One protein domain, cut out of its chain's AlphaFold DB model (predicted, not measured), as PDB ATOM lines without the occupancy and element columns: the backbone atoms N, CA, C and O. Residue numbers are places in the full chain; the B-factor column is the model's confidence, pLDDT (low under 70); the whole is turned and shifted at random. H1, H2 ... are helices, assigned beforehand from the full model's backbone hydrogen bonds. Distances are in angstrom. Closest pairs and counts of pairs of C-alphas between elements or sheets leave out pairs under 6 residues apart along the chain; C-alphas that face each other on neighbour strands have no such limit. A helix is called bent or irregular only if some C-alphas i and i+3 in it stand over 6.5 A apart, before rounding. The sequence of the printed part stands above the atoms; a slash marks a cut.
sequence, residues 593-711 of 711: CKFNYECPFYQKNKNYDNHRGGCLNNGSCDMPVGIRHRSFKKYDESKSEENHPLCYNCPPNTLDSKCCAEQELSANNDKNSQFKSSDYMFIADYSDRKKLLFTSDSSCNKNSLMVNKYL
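This is residues 593 to 711 of the 711 residues of an uncharacterized protein of viral metagenome (UniProt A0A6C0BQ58). There is little regular structure here: a body of winding loops with two short helices, H1 and H2, at opposite sides of it, and a last loop that reaches out past H2 and folds back. Residues 593 to 655 make the long looped stretch before H1, and the link from H1 to H2 runs through the middle. The printed part has 119 residues, 23 of them in the two named helices, with no named strand; the class is all helix. It is compact, with a radius of gyration of the C-alphas of 14.9 A and spans of 46 by 31 by 28 A.

H1, residues 656 to 669, and H2, residues 686 to 694, are apart. Of the O i to N i+4 pairs, 8 of 10 are within hydrogen-bond range in H1 and 2 of 5 in H2, where 4 of 6 O i to N i+3 pairs are.

H1 begins at C-alpha 656 (112.881, 151.650, 94.519) and is 20.3 A long; it is irregular, with C-alphas 657 and 660 7.5 A apart. H2, 13.4 A long, ends at C-alpha 694 (125.709, 142.589, 70.685).

The C-alphas farthest apart, Ser 631 and Ser 699, are 46.8 A apart. The printed part has no cut. The 16-residue link is long. Mean pLDDT of the printed part is 74.5; residues 690 to 711 are among those under 70.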
ATOM      1  N   CYS A 593     116.264 174.742  78.014       72.94
ATOM      2  CA  CYS A 593     117.614 174.312  77.686       72.94
ATOM      3  C   CYS A 593     117.830 174.473  76.177       72.94
ATOM      4  O   CYS A 593     116.925 174.256  75.365       72.94
ATOM      5  N   LYS A 594     119.041 174.873  75.807       65.81
ATOM      6  CA  LYS A 594     119.559 174.749  74.445       65.81
ATOM      7  C   LYS A 594     120.563 173.597  74.373       65.81
ATOM      8  O   LYS A 594     120.704 172.985  73.321       65.81
ATOM      9  N   PHE A 595     121.233 173.293  75.487       60.81
ATOM     10  CA  PHE A 595     122.395 172.413  75.512       60.81
ATOM     11  C   PHE A 595     122.229 171.252  76.494       60.81
ATOM     12  O   PHE A 595     121.689 171.416  77.588       60.81
ATOM     13  N   ASN A 596     122.760 170.079  76.140       60.53
ATOM     14  CA  ASN A 596     122.656 168.881  76.974       60.53
ATOM     15  C   ASN A 596     123.280 169.046  78.368       60.53
ATOM     16  O   ASN A 596     122.701 168.585  79.349       60.53
ATOM     17  N   TYR A 597     124.417 169.738  78.483       70.00
ATOM     18  CA  TYR A 597     125.098 169.949  79.766       70.00
ATOM     19  C   TYR A 597     124.316 170.844  80.747       70.00
ATOM     20  O   TYR A 597     124.616 170.850  81.942       70.00
ATOM     21  N   GLU A 598     123.314 171.602  80.281       74.56
ATOM     22  CA  GLU A 598     122.419 172.356  81.167       74.56
ATOM     23  C   GLU A 598     121.465 171.439  81.950       74.56
ATOM     24  O   GLU A 598     120.812 171.889  82.895       74.56
ATOM     25  N   CYS A 599     121.370 170.166  81.557       82.75
ATOM     26  CA  CYS A 599     120.449 169.203  82.129       82.75
ATOM     27  C   CYS A 599     121.086 168.377  83.256       82.75
ATOM     28  O   CYS A 599     122.146 167.771  83.075       82.75
ATOM     29  N   PRO A 600     120.432 168.275  84.430       89.25
ATOM     30  CA  PRO A 600     121.048 167.702  85.626       89.25
ATOM     31  C   PRO A 600     121.340 166.201  85.518       89.25
ATOM     32  O   PRO A 600     122.179 165.701  86.270       89.25
ATOM     33  N   PHE A 601     120.688 165.487  84.594       89.75
ATOM     34  CA  PHE A 601     120.854 164.046  84.402       89.75
ATOM     35  C   PHE A 601     121.669 163.641  83.168       89.75
ATOM     36  O   PHE A 601     121.897 162.442  82.980       89.75
ATOM     37  N   TYR A 602     122.174 164.597  82.377       87.31
ATOM     38  CA  TYR A 602     122.913 164.288  81.154       87.31
ATOM     39  C   TYR A 602     124.147 163.427  81.436       87.31
ATOM     40  O   TYR A 602     124.962 163.744  82.305       87.31
ATOM     41  N   GLN A 603     124.215 162.279  80.755       79.75
ATOM     42  CA  GLN A 603     125.247 161.246  80.909       79.75
ATOM     43  C   GLN A 603     125.541 160.835  82.371       79.75
ATOM     44  O   GLN A 603     126.606 160.294  82.683       79.75
ATOM     45  N   LYS A 604     124.588 161.026  83.302       85.75
ATOM     46  CA  LYS A 604     124.747 160.566  84.695       85.75
ATOM     47  C   LYS A 604     124.764 159.046  84.803       85.75
ATOM     48  O   LYS A 604     125.364 158.526  85.743       85.75
ATOM     49  N   ASN A 605     124.142 158.341  83.856       86.88
ATOM     50  CA  ASN A 605     124.321 156.903  83.724       86.88
ATOM     51  C   ASN A 605     125.633 156.615  82.974       86.88
ATOM     52  O   ASN A 605     125.757 156.925  81.794       86.88
ATOM     53  N   LYS A 606     126.603 156.024  83.672       86.81
ATOM     54  CA  LYS A 606     127.941 155.651  83.183       86.81
ATOM     55  C   LYS A 606     128.100 154.144  82.988       86.81
ATOM     56  O   LYS A 606     129.196 153.672  82.687       86.81
ATOM     57  N   ASN A 607     127.035 153.370  83.204       83.00
ATOM     58  CA  ASN A 607     127.069 151.915  83.051       83.00
ATOM     59  C   ASN A 607     127.171 151.493  81.575       83.00
ATOM     60  O   ASN A 607     127.558 150.359  81.293       83.00
ATOM     61  N   TYR A 608     126.871 152.406  80.646       73.94
ATOM     62  CA  TYR A 608     126.974 152.217  79.202       73.94
ATOM     63  C   TYR A 608     127.068 153.538  78.440       73.94
ATOM     64  O   TYR A 608     126.647 154.576  78.950       73.94
ATOM     65  N   ASP A 609     127.558 153.486  77.202       73.19
ATOM     66  CA  ASP A 609     127.648 154.653  76.322       73.19
ATOM     67  C   ASP A 609     126.243 155.118  75.914       73.19
ATOM     68  O   ASP A 609     125.457 154.366  75.329       73.19
ATOM     69  N   ASN A 610     125.898 156.359  76.261       75.19
ATOM     70  CA  ASN A 610     124.584 156.938  76.004       75.19
ATOM     71  C   ASN A 610     124.637 158.472  75.950       75.19
ATOM     72  O   ASN A 610     125.605 159.093  76.378       75.19
ATOM     73  N   HIS A 611     123.553 159.068  75.457       77.25
ATOM     74  CA  HIS A 611     123.329 160.518  75.436       77.25
ATOM     75  C   HIS A 611     122.020 160.876  76.166       77.25
ATOM     76  O   HIS A 611     121.332 161.824  75.799       77.25
ATOM     77  N   ARG A 612     121.620 160.061  77.155       85.88
ATOM     78  CA  ARG A 612     120.381 160.261  77.919       85.88
ATOM     79  C   ARG A 612     120.569 161.311  78.998       85.88
ATOM     80  O   ARG A 612     121.692 161.597  79.417       85.88
ATOM     81  N   GLY A 613     119.457 161.891  79.426       85.56
ATOM     82  CA  GLY A 613     119.450 162.979  80.393       85.56
ATOM     83  C   GLY A 613     119.704 164.372  79.806       85.56
ATOM     84  O   GLY A 613     119.866 165.316  80.572       85.56
ATOM     85  N   GLY A 614     119.822 164.480  78.478       82.31
ATOM     86  CA  GLY A 614     120.153 165.711  77.755       82.31
ATOM     87  C   GLY A 614     118.950 166.615  77.493       82.31
ATOM     88  O   GLY A 614     117.854 166.387  78.001       82.31
ATOM     89  N   CYS A 615     119.148 167.644  76.677       80.62
ATOM     90  CA  CYS A 615     118.107 168.581  76.295       80.62
ATOM     91  C   CYS A 615     117.240 168.003  75.167       80.62
ATOM     92  O   CYS A 615     117.744 167.519  74.154       80.62
ATOM     93  N   LEU A 616     115.920 168.047  75.335       80.62
ATOM     94  CA  LEU A 616     114.951 167.606  74.335       80.62
ATOM     95  C   LEU A 616     114.574 168.759  73.394       80.62
ATOM     96  O   LEU A 616     114.684 169.931  73.738       80.62
ATOM     97  N   ASN A 617     114.022 168.436  72.220       68.12
ATOM     98  CA  ASN A 617     113.638 169.417  71.188       68.12
ATOM     99  C   ASN A 617     112.597 170.470  71.635       68.12
ATOM    100  O   ASN A 617     112.389 171.459  70.935       68.12
ATOM    101  N   ASN A 618     111.906 170.253  72.758       71.81
ATOM    102  CA  ASN A 618     110.995 171.219  73.381       71.81
ATOM    103  C   ASN A 618     111.700 172.153  74.391       71.81
ATOM    104  O   ASN A 618     111.035 172.960  75.034       71.81
ATOM    105  N   GLY A 619     113.019 172.016  74.558       75.94
ATOM    106  CA  GLY A 619     113.834 172.745  75.523       75.94
ATOM    107  C   GLY A 619     113.618 172.334  76.982       75.94
ATOM    108  O   GLY A 619     113.974 173.088  77.880       75.94
ATOM    109  N   SER A 620     113.041 171.158  77.244       85.56
ATOM    110  CA  SER A 620     113.061 170.531  78.573       85.56
ATOM    111  C   SER A 620     114.119 169.432  78.638       85.56
ATOM    112  O   SER A 620     114.447 168.822  77.624       85.56
ATOM    113  N   CYS A 621     114.649 169.162  79.822       86.56
ATOM    114  CA  CYS A 621     115.619 168.095  80.022       86.56
ATOM    115  C   CYS A 621     114.957 166.715  80.103       86.56
ATOM    116  O   CYS A 621     113.936 166.552  80.763       86.56
ATOM    117  N   ASP A 622     115.569 165.709  79.481       90.19
ATOM    118  CA  ASP A 622     115.249 164.291  79.669       90.19
ATOM    119  C   ASP A 622     115.523 163.926  81.140       90.19
ATOM    120  O   ASP A 622     116.661 163.989  81.602       90.19
ATOM    121  N   MET A 623     114.489 163.604  81.916       91.31
ATOM    122  CA  MET A 623     114.641 163.223  83.326       91.31
ATOM    123  C   MET A 623     114.449 161.707  83.491       91.31
ATOM    124  O   MET A 623     113.632 161.109  82.783       91.31
ATOM    125  N   PRO A 624     115.151 161.059  84.442       92.94
ATOM    126  CA  PRO A 624     114.862 159.683  84.821       92.94
ATOM    127  C   PRO A 624     113.397 159.496  85.227       92.94
ATOM    128  O   PRO A 624     112.799 160.349  85.887       92.94
ATOM    129  N   VAL A 625     112.829 158.341  84.885       90.12
ATOM    130  CA  VAL A 625     111.453 157.985  85.253       90.12
ATOM    131  C   VAL A 625     111.307 158.006  86.779       90.12
ATOM    132  O   VAL A 625     112.175 157.502  87.486       90.12
ATOM    133  N   GLY A 626     110.207 158.573  87.281       86.75
ATOM    134  CA  GLY A 626     109.928 158.724  88.718       86.75
ATOM    135  C   GLY A 626     110.319 160.086  89.311       86.75
ATOM    136  O   GLY A 626     109.942 160.382  90.444       86.75
ATOM    137  N   ILE A 627     111.010 160.942  88.551       88.12
ATOM    138  CA  ILE A 627     111.268 162.337  88.931       88.12
ATOM    139  C   ILE A 627     110.160 163.261  88.406       88.12
ATOM    140  O   ILE A 627     109.835 163.254  87.217       88.12
ATOM    141  N   ARG A 628     109.623 164.115  89.284       84.94
ATOM    142  CA  ARG A 628     108.738 165.234  88.935       84.94
ATOM    143  C   ARG A 628     109.575 166.431  88.479       84.94
ATOM    144  O   ARG A 628     110.462 166.890  89.201       84.94
ATOM    145  N   HIS A 629     109.286 166.965  87.297       84.12
ATOM    146  CA  HIS A 629     109.880 168.226  86.852       84.12
ATOM    147  C   HIS A 629     109.314 169.408  87.652       84.12
ATOM    148  O   HIS A 629     108.163 169.376  88.069       84.12
ATOM    149  N   ARG A 630     110.103 170.475  87.803       80.56
ATOM    150  CA  ARG A 630     109.650 171.781  88.316       80.56
ATOM    151  C   ARG A 630     109.795 172.910  87.297       80.56
ATOM    152  O   ARG A 630     109.174 173.946  87.462       80.56
ATOM    153  N   SER A 631     110.605 172.720  86.260       84.50
ATOM    154  CA  SER A 631     110.730 173.633  85.121       84.50
ATOM    155  C   SER A 631     111.379 172.904  83.935       84.50
ATOM    156  O   SER A 631     111.498 171.676  83.945       84.50
ATOM    157  N   PHE A 632     111.834 173.646  82.920       86.31
ATOM    158  CA  PHE A 632     112.623 173.108  81.809       86.31
ATOM    159  C   PHE A 632     113.836 172.284  82.272       86.31
ATOM    160  O   PHE A 632     114.024 171.159  81.806       86.31
ATOM    161  N   LYS A 633     114.637 172.830  83.197       88.25
ATOM    162  CA  LYS A 633     115.904 172.244  83.667       88.25
ATOM    163  C   LYS A 633     115.871 171.750  85.111       88.25
ATOM    164  O   LYS A 633     116.701 170.924  85.489       88.25
ATOM    165  N   LYS A 634     114.942 172.243  85.935       87.44
ATOM    166  CA  LYS A 634     114.862 171.924  87.369       87.44
ATOM    167  C   LYS A 634     113.847 170.811  87.612       87.44
ATOM    168  O   LYS A 634     112.820 170.709  86.940       87.44
ATOM    169  N   TYR A 635     114.122 169.998  88.621       87.12
ATOM    170  CA  TYR A 635     113.245 168.939  89.100       87.12
ATOM    171  C   TYR A 635     112.989 169.106  90.596       87.12
ATOM    172  O   TYR A 635     113.608 169.942  91.255       87.12
ATOM    173  N   ASP A 636     112.045 168.344  91.129       82.94
ATOM    174  CA  ASP A 636     111.785 168.329  92.558       82.94
ATOM    175  C   ASP A 636     112.869 167.516  93.287       82.94
ATOM    176  O   ASP A 636     112.995 166.308  93.096       82.94
ATOM    177  N   GLU A 637     113.677 168.175  94.121       76.62
ATOM    178  CA  GLU A 637     114.728 167.521  94.913       76.62
ATOM    179  C   GLU A 637     114.208 166.873  96.211       76.62
ATOM    180  O   GLU A 637     114.984 166.252  96.948       76.62
ATOM    181  N   SER A 638     112.911 166.995  96.529       72.31
ATOM    182  CA  SER A 638     112.338 166.331  97.698       72.31
ATOM    183  C   SER A 638     112.360 164.816  97.497       72.31
ATOM    184  O   SER A 638     111.600 164.247  96.716       72.31
ATOM    185  N   LYS A 639     113.262 164.145  98.222       63.06
ATOM    186  CA  LYS A 639     113.482 162.688  98.179       63.06
ATOM    187  C   LYS A 639     112.363 161.922  98.897       63.06
ATOM    188  O   LYS A 639     112.622 161.173  99.840       63.06
ATOM    189  N   SER A 640     111.115 162.182  98.516       68.25
ATOM    190  CA  SER A 640     109.948 161.444  98.992       68.25
ATOM    191  C   SER A 640     109.921 160.045  98.364       68.25
ATOM    192  O   SER A 640     110.598 159.769  97.373       68.25
ATOM    193  N   GLU A 641     109.119 159.135  98.920       67.75
ATOM    194  CA  GLU A 641     108.952 157.803  98.322       67.75
ATOM    195  C   GLU A 641     108.222 157.841  96.966       67.75
ATOM    196  O   GLU A 641     108.263 156.855  96.240       67.75
ATOM    197  N   GLU A 642     107.620 158.974  96.591       71.62
ATOM    198  CA  GLU A 642     106.853 159.155  95.348       71.62
ATOM    199  C   GLU A 642     107.610 159.961  94.277       71.62
ATOM    200  O   GLU A 642     107.269 159.877  93.101       71.62
ATOM    201  N   ASN A 643     108.652 160.707  94.663       81.81
ATOM    202  CA  ASN A 643     109.474 161.525  93.771       81.81
ATOM    203  C   ASN A 643     110.952 161.128  93.906       81.81
ATOM    204  O   ASN A 643     111.701 161.651  94.734       81.81
ATOM    205  N   HIS A 644     111.361 160.150  93.106       86.19
ATOM    206  CA  HIS A 644     112.720 159.625  93.091       86.19
ATOM    207  C   HIS A 644     113.050 159.032  91.717       86.19
ATOM    208  O   HIS A 644     112.177 158.445  91.076       86.19
ATOM    209  N   PRO A 645     114.309 159.113  91.258       90.44
ATOM    210  CA  PRO A 645     114.714 158.406  90.056       90.44
ATOM    211  C   PRO A 645     114.574 156.897  90.254       90.44
ATOM    212  O   PRO A 645     115.084 156.339  91.226       90.44
ATOM    213  N   LEU A 646     113.941 156.236  89.293       90.56
ATOM    214  CA  LEU A 646     113.978 154.789  89.153       90.56
ATOM    215  C   LEU A 646     115.282 154.371  88.465       90.56
ATOM    216  O   LEU A 646     115.755 155.014  87.524       90.56
ATOM    217  N   CYS A 647     115.846 153.254  88.917       90.12
ATOM    218  CA  CYS A 647     117.008 152.623  88.302       90.12
ATOM    219  C   CYS A 647     116.694 151.172  87.936       90.12
ATOM    220  O   CYS A 647     115.895 150.496  88.585       90.12
ATOM    221  N   TYR A 648     117.357 150.669  86.900       86.62
ATOM    222  CA  TYR A 648     117.377 149.238  86.623       86.62
ATOM    223  C   TYR A 648     118.307 148.512  87.593       86.62
ATOM    224  O   TYR A 648     119.111 149.131  88.277       86.62
ATOM    225  N   ASN A 649     118.236 147.179  87.632       84.06
ATOM    226  CA  ASN A 649     119.235 146.339  88.307       84.06
ATOM    227  C   ASN A 649     119.376 146.587  89.824       84.06
ATOM    228  O   ASN A 649     120.436 146.369  90.411       84.06
ATOM    229  N   CYS A 650     118.290 147.019  90.468       82.75
ATOM    230  CA  CYS A 650     118.210 147.160  91.920       82.75
ATOM    231  C   CYS A 650     118.539 145.840  92.637       82.75
ATOM    232  O   CYS A 650     118.064 144.786  92.197       82.75
ATOM    233  N   PRO A 651     119.285 145.869  93.758       75.38
ATOM    234  CA  PRO A 651     119.495 144.681  94.573       75.38
ATOM    235  C   PRO A 651     118.162 144.089  95.071       75.38
ATOM    236  O   PRO A 651     117.198 144.826  95.316       75.38
ATOM    237  N   PRO A 652     118.069 142.759  95.246       68.50
ATOM    238  CA  PRO A 652     116.866 142.147  95.791       68.50
ATOM    239  C   PRO A 652     116.603 142.651  97.218       68.50
ATOM    240  O   PRO A 652     117.484 142.602  98.076       68.50
ATOM    241  N   ASN A 653     115.356 143.058  97.471       72.94
ATOM    242  CA  ASN A 653     114.851 143.699  98.698       72.94
ATOM    243  C   ASN A 653     115.209 145.189  98.898       72.94
ATOM    244  O   ASN A 653     114.822 145.757  99.919       72.94
ATOM    245  N   THR A 654     115.863 145.851  97.938       77.31
ATOM    246  CA  THR A 654     116.003 147.317  97.946       77.31
ATOM    247  C   THR A 654     114.691 147.983  97.510       77.31
ATOM    248  O   THR A 654     114.124 147.633  96.472       77.31
ATOM    249  N   LEU A 655     114.213 148.956  98.296       79.25
ATOM    250  CA  LEU A 655     113.102 149.841  97.914       79.25
ATOM    251  C   LEU A 655     113.506 150.678  96.696       79.25
ATOM    252  O   LEU A 655     114.618 151.203  96.663       79.25
ATOM    253  N   ASP A 656     112.606 150.860  95.729       78.38
ATOM    254  CA  ASP A 656     112.881 151.650  94.519       78.38
ATOM    255  C   ASP A 656     113.400 153.062  94.832       78.38
ATOM    256  O   ASP A 656     114.426 153.468  94.285       78.38
ATOM    257  N   SER A 657     112.832 153.712  95.856       81.00
ATOM    258  CA  SER A 657     113.256 155.022  96.380       81.00
ATOM    259  C   SER A 657     114.694 155.097  96.899       81.00
ATOM    260  O   SER A 657     115.226 156.189  97.098       81.00
ATOM    261  N   LYS A 658     115.352 153.953  97.106       85.62
ATOM    262  CA  LYS A 658     116.749 153.849  97.556       85.62
ATOM    263  C   LYS A 658     117.669 153.215  96.516       85.62
ATOM    264  O   LYS A 658     118.882 153.338  96.644       85.62
ATOM    265  N   CYS A 659     117.119 152.602  95.468       88.19
ATOM    266  CA  CYS A 659     117.871 151.823  94.488       88.19
ATOM    267  C   CYS A 659     119.004 152.613  93.821       88.19
ATOM    268  O   CYS A 659     120.161 152.197  93.891       88.19
ATOM    269  N   CYS A 660     118.707 153.779  93.239       89.44
ATOM    270  CA  CYS A 660     119.733 154.600  92.596       89.44
ATOM    271  C   CYS A 660     120.821 155.066  93.580       89.44
ATOM    272  O   CYS A 660     121.998 155.074  93.230       89.44
ATOM    273  N   ALA A 661     120.445 155.415  94.815       88.44
ATOM    274  CA  ALA A 661     121.386 155.867  95.839       88.44
ATOM    275  C   ALA A 661     122.292 154.727  96.344       88.44
ATOM    276  O   ALA A 661     123.488 154.927  96.538       88.44
ATOM    277  N   GLU A 662     121.755 153.516  96.514       88.06
ATOM    278  CA  GLU A 662     122.541 152.327  96.867       88.06
ATOM    279  C   GLU A 662     123.506 151.928  95.738       88.06
ATOM    280  O   GLU A 662     124.654 151.570  96.006       88.06
ATOM    281  N   GLN A 663     123.093 152.064  94.473       89.44
ATOM    282  CA  GLN A 663     123.975 151.850  93.324       89.44
ATOM    283  C   GLN A 663     125.100 152.884  93.250       89.44
ATOM    284  O   GLN A 663     126.256 152.495  93.083       89.44
ATOM    285  N   GLU A 664     124.801 154.171  93.441       88.88
ATOM    286  CA  GLU A 664     125.809 155.235  93.514       88.88
ATOM    287  C   GLU A 664     126.812 154.997  94.651       88.88
ATOM    288  O   GLU A 664     128.026 155.079  94.452       88.88
ATOM    289  N   LEU A 665     126.323 154.615  95.836       86.38
ATOM    290  CA  LEU A 665     127.174 154.228  96.960       86.38
ATOM    291  C   LEU A 665     128.038 153.004  96.629       86.38
ATOM    292  O   LEU A 665     129.207 152.987  97.010       86.38
ATOM    293  N   SER A 666     127.514 152.010  95.906       84.81
ATOM    294  CA  SER A 666     128.302 150.843  95.486       84.81
ATOM    295  C   SER A 666     129.403 151.221  94.489       84.81
ATOM    296  O   SER A 666     130.547 150.819  94.675       84.81
ATOM    297  N   ALA A 667     129.089 152.048  93.486       84.56
ATOM    298  CA  ALA A 667     130.024 152.489  92.452       84.56
ATOM    299  C   ALA A 667     131.172 153.340  93.024       84.56
ATOM    300  O   ALA A 667     132.309 153.247  92.568       84.56
ATOM    301  N   ASN A 668     130.882 154.149  94.048       84.50
ATOM    302  CA  ASN A 668     131.872 155.009  94.691       84.50
ATOM    303  C   ASN A 668     132.741 154.278  95.733       84.50
ATOM    304  O   ASN A 668     133.897 154.658  95.923       84.50
ATOM    305  N   ASN A 669     132.211 153.258  96.424       84.62
ATOM    306  CA  ASN A 669     132.895 152.622  97.562       84.62
ATOM    307  C   ASN A 669     133.476 151.225  97.273       84.62
ATOM    308  O   ASN A 669     134.407 150.820  97.971       84.62
ATOM    309  N   ASP A 670     132.977 150.490  96.273       80.12
ATOM    310  CA  ASP A 670     133.494 149.166  95.903       80.12
ATOM    311  C   ASP A 670     134.103 149.169  94.495       80.12
ATOM    312  O   ASP A 670     133.418 149.289  93.482       80.12
ATOM    313  N   LYS A 671     135.424 148.961  94.428       71.69
ATOM    314  CA  LYS A 671     136.177 148.857  93.166       71.69
ATOM    315  C   LYS A 671     135.818 147.620  92.336       71.69
ATOM    316  O   LYS A 671     136.187 147.569  91.166       71.69
ATOM    317  N   ASN A 672     135.142 146.639  92.933       73.19
ATOM    318  CA  ASN A 672     134.609 145.460  92.256       73.19
ATOM    319  C   ASN A 672     133.101 145.583  91.970       73.19
ATOM    320  O   ASN A 672     132.493 144.597  91.547       73.19
ATOM    321  N   SER A 673     132.488 146.754  92.196       77.56
ATOM    322  CA  SER A 673     131.080 146.963  91.861       77.56
ATOM    323  C   SER A 673     130.843 146.737  90.368       77.56
ATOM    324  O   SER A 673     131.602 147.191  89.513       77.56
ATOM    325  N   GLN A 674     129.736 146.067  90.055       80.06
ATOM    326  CA  GLN A 674     129.235 145.953  88.686       80.06
ATOM    327  C   GLN A 674     128.733 147.298  88.126       80.06
ATOM    328  O   GLN A 674     128.538 147.417  86.919       80.06
ATOM    329  N   PHE A 675     128.526 148.303  88.987       83.00
ATOM    330  CA  PHE A 675     128.025 149.626  88.628       83.00
ATOM    331  C   PHE A 675     129.143 150.671  88.580       83.00
ATOM    332  O   PHE A 675     129.948 150.784  89.502       83.00
ATOM    333  N   LYS A 676     129.136 151.498  87.529       85.69
ATOM    334  CA  LYS A 676     129.963 152.712  87.383       85.69
ATOM    335  C   LYS A 676     129.231 153.985  87.834       85.69
ATOM    336  O   LYS A 676     129.851 155.034  87.994       85.69
ATOM    337  N   SER A 677     127.913 153.899  87.999       88.44
ATOM    338  CA  SER A 677     127.006 154.929  88.522       88.44
ATOM    339  C   SER A 677     125.667 154.281  88.888       88.44
ATOM    340  O   SER A 677     125.436 153.116  88.557       88.44
ATOM    341  N   SER A 678     124.727 155.053  89.432       91.38
ATOM    342  CA  SER A 678     123.301 154.702  89.391       91.38
ATOM    343  C   SER A 678     122.870 154.346  87.964       91.38
ATOM    344  O   SER A 678     123.275 155.009  87.001       91.38
ATOM    345  N   ASP A 679     122.069 153.295  87.820       90.19
ATOM    346  CA  ASP A 679     121.611 152.780  86.530       90.19
ATOM    347  C   ASP A 679     120.247 153.372  86.135       90.19
ATOM    348  O   ASP A 679     119.265 152.652  85.944       90.19
ATOM    349  N   TYR A 680     120.199 154.709  86.060       91.94
ATOM    350  CA  TYR A 680     118.995 155.508  85.807       91.94
ATOM    351  C   TYR A 680     118.178 154.996  84.617       91.94
ATOM    352  O   TYR A 680     118.719 154.818  83.522       91.94
ATOM    353  N   MET A 681     116.878 154.795  84.839       90.94
ATOM    354  CA  MET A 681     115.902 154.429  83.816       90.94
ATOM    355  C   MET A 681     115.371 155.688  83.129       90.94
ATOM    356  O   MET A 681     114.753 156.525  83.782       90.94
ATOM    357  N   PHE A 682     115.563 155.799  81.814       91.31
ATOM    358  CA  PHE A 682     114.981 156.868  80.991       91.31
ATOM    359  C   PHE A 682     113.903 156.323  80.051       91.31
ATOM    360  O   PHE A 682     113.873 155.132  79.721       91.31
ATOM    361  N   ILE A 683     113.011 157.197  79.576       84.88
ATOM    362  CA  ILE A 683     111.929 156.795  78.672       84.88
ATOM    363  C   ILE A 683     112.522 156.244  77.364       84.88
ATOM    364  O   ILE A 683     113.273 156.910  76.653       84.88
ATOM    365  N   ALA A 684     112.163 154.998  77.041       82.06
ATOM    366  CA  ALA A 684     112.625 154.273  75.856       82.06
ATOM    367  C   ALA A 684     114.163 154.122  75.729       82.06
ATOM    368  O   ALA A 684     114.680 154.060  74.614       82.06
ATOM    369  N   ASP A 685     114.909 154.024  76.837       81.62
ATOM    370  CA  ASP A 685     116.365 153.756  76.825       81.62
ATOM    371  C   ASP A 685     116.753 152.299  76.488       81.62
ATOM    372  O   ASP A 685     117.914 152.000  76.186       81.62
ATOM    373  N   TYR A 686     115.769 151.395  76.469       75.62
ATOM    374  CA  TYR A 686     115.943 149.965  76.211       75.62
ATOM    375  C   TYR A 686     116.710 149.664  74.912       75.62
ATOM    376  O   TYR A 686     117.497 148.717  74.868       75.62
ATOM    377  N   SER A 687     116.529 150.459  73.849       68.88
ATOM    378  CA  SER A 687     117.256 150.277  72.584       68.88
ATOM    379  C   SER A 687     118.757 150.530  72.712       68.88
ATOM    380  O   SER A 687     119.545 149.847  72.060       68.88
ATOM    381  N   ASP A 688     119.152 151.486  73.550       68.38
ATOM    382  CA  ASP A 688     120.550 151.873  73.739       68.38
ATOM    383  C   ASP A 688     121.254 150.842  74.623       68.38
ATOM    384  O   ASP A 688     122.294 150.301  74.248       68.38
ATOM    385  N   ARG A 689     120.584 150.430  75.707       73.31
ATOM    386  CA  ARG A 689     120.982 149.295  76.556       73.31
ATOM    387  C   ARG A 689     121.138 148.000  75.753       73.31
ATOM    388  O   ARG A 689     122.068 147.228  75.976       73.31
ATOM    389  N   LYS A 690     120.249 147.757  74.784       63.78
ATOM    390  CA  LYS A 690     120.263 146.544  73.959       63.78
ATOM    391  C   LYS A 690     121.434 146.477  72.973       63.78
ATOM    392  O   LYS A 690     121.835 145.367  72.643       63.78
ATOM    393  N   LYS A 691     122.023 147.599  72.534       54.22
ATOM    394  CA  LYS A 691     123.205 147.582  71.641       54.22
ATOM    395  C   LYS A 691     124.403 146.864  72.285       54.22
ATOM    396  O   LYS A 691     125.085 146.100  71.611       54.22
ATOM    397  N   LEU A 692     124.576 147.013  73.598       49.94
ATOM    398  CA  LEU A 692     125.664 146.413  74.387       49.94
ATOM    399  C   LEU A 692     125.629 144.880  74.425       49.94
ATOM    400  O   LEU A 692     126.668 144.236  74.550       49.94
ATOM    401  N   LEU A 693     124.433 144.290  74.309       43.44
ATOM    402  CA  LEU A 693     124.251 142.834  74.261       43.44
ATOM    403  C   LEU A 693     124.839 142.210  72.983       43.44
ATOM    404  O   LEU A 693     124.936 140.990  72.906       43.44
ATOM    405  N   PHE A 694     125.214 143.028  71.992       40.94
ATOM    406  CA  PHE A 694     125.709 142.589  70.685       40.94
ATOM    407  C   PHE A 694     127.106 143.123  70.330       40.94
ATOM    408  O   PHE A 694     127.622 142.781  69.271       40.94
ATOM    409  N   THR A 695     127.735 143.931  71.193       36.94
ATOM    410  CA  THR A 695     129.098 144.469  70.984       36.94
ATOM    411  C   THR A 695     130.173 143.803  71.848       36.94
ATOM    412  O   THR A 695     131.330 144.208  71.787       36.94
ATOM    413  N   SER A 696     129.825 142.779  72.636       33.41
ATOM    414  CA  SER A 696     130.785 141.967  73.402       33.41
ATOM    415  C   SER A 696     130.884 140.544  72.842       33.41
ATOM    416  O   SER A 696     130.096 139.669  73.182       33.41
ATOM    417  N   ASP A 697     131.904 140.376  72.000       35.81
ATOM    418  CA  ASP A 697     132.551 139.148  71.528       35.81
ATOM    419  C   ASP A 697     131.760 138.032  70.823       35.81
ATOM    420  O   ASP A 697     130.661 137.608  71.170       35.81
ATOM    421  N   SER A 698     132.478 137.415  69.883       37.03
ATOM    422  CA  SER A 698     132.183 136.139  69.221       37.03
ATOM    423  C   SER A 698     132.292 134.915  70.151       37.03
ATOM    424  O   SER A 698     132.492 133.789  69.692       37.03
ATOM    425  N   SER A 699     132.143 135.106  71.466       37.94
ATOM    426  CA  SER A 699     132.095 134.027  72.449       37.94
ATOM    427  C   SER A 699     130.973 134.265  73.461       37.94
ATOM    428  O   SER A 699     130.913 135.293  74.131       37.94
ATOM    429  N   CYS A 700     130.074 133.290  73.600       36.19
ATOM    430  CA  CYS A 700     129.010 133.333  74.597       36.19
ATOM    431  C   CYS A 700     129.574 133.206  76.025       36.19
ATOM    432  O   CYS A 700     129.578 132.100  76.567       36.19
ATOM    433  N   ASN A 701     129.995 134.305  76.668       32.50
ATOM    434  CA  ASN A 701     130.049 134.383  78.135       32.50
ATOM    435  C   ASN A 701     130.105 135.812  78.724       32.50
ATOM    436  O   ASN A 701     131.091 136.521  78.590       32.50
ATOM    437  N   LYS A 702     129.051 136.142  79.486       44.75
ATOM    438  CA  LYS A 702     128.981 137.035  80.666       44.75
ATOM    439  C   LYS A 702     129.954 138.230  80.775       44.75
ATOM    440  O   LYS A 702     131.082 138.061  81.226       44.75
ATOM    441  N   ASN A 703     129.409 139.447  80.632       39.47
ATOM    442  CA  ASN A 703     129.302 140.439  81.732       39.47
ATOM    443  C   ASN A 703     128.518 141.709  81.314       39.47
ATOM    444  O   ASN A 703     128.958 142.838  81.506       39.47
ATOM    445  N   SER A 704     127.320 141.528  80.749       47.41
ATOM    446  CA  SER A 704     126.362 142.619  80.521       47.41
ATOM    447  C   SER A 704     125.350 142.669  81.673       47.41
ATOM    448  O   SER A 704     124.780 141.638  82.040       47.41
ATOM    449  N   LEU A 705     125.119 143.863  82.233       49.94
ATOM    450  CA  LEU A 705     124.036 144.135  83.184       49.94
ATOM    451  C   LEU A 705     122.674 143.984  82.478       49.94
ATOM    452  O   LEU A 705     122.145 144.936  81.905       49.94
ATOM    453  N   MET A 706     122.099 142.779  82.505       52.81
ATOM    454  CA  MET A 706     120.761 142.536  81.957       52.81
ATOM    455  C   MET A 706     119.684 143.211  82.805       52.81
ATOM    456  O   MET A 706     119.641 142.999  84.011       52.81
ATOM    457  N   VAL A 707     118.773 143.939  82.153       52.19
ATOM    458  CA  VAL A 707     117.578 144.555  82.755       52.19
ATOM    459  C   VAL A 707     116.720 143.492  83.457       52.19
ATOM    460  O   VAL A 707     115.997 142.744  82.805       52.19
ATOM    461  N   ASN A 708     116.795 143.433  84.790       52.62
ATOM    462  CA  ASN A 708     116.187 142.350  85.582       52.62
ATOM    463  C   ASN A 708     114.838 142.675  86.264       52.62
ATOM    464  O   ASN A 708     114.281 141.785  86.903       52.62
ATOM    465  N   LYS A 709     114.320 143.915  86.199       44.84
ATOM    466  CA  LYS A 709     113.180 144.344  87.051       44.84
ATOM    467  C   LYS A 709     111.860 144.694  86.334       44.84
ATOM    468  O   LYS A 709     110.821 144.641  86.980       44.84
ATOM    469  N   TYR A 710     111.876 145.020  85.036       41.94
ATOM    470  CA  TYR A 710     110.706 145.578  84.323       41.94
ATOM    471  C   TYR A 710     110.531 145.045  82.881       41.94
ATOM    472  O   TYR A 710     110.335 145.830  81.953       41.94
ATOM    473  N   LEU A 711     110.635 143.724  82.690       32.72
ATOM    474  CA  LEU A 711     110.259 143.019  81.450       32.72
ATOM    475  C   LEU A 711     109.014 142.152  81.678       32.72
ATOM    476  O   LEU A 711     108.964 141.510  82.750       32.72
TER     477      LEU A 711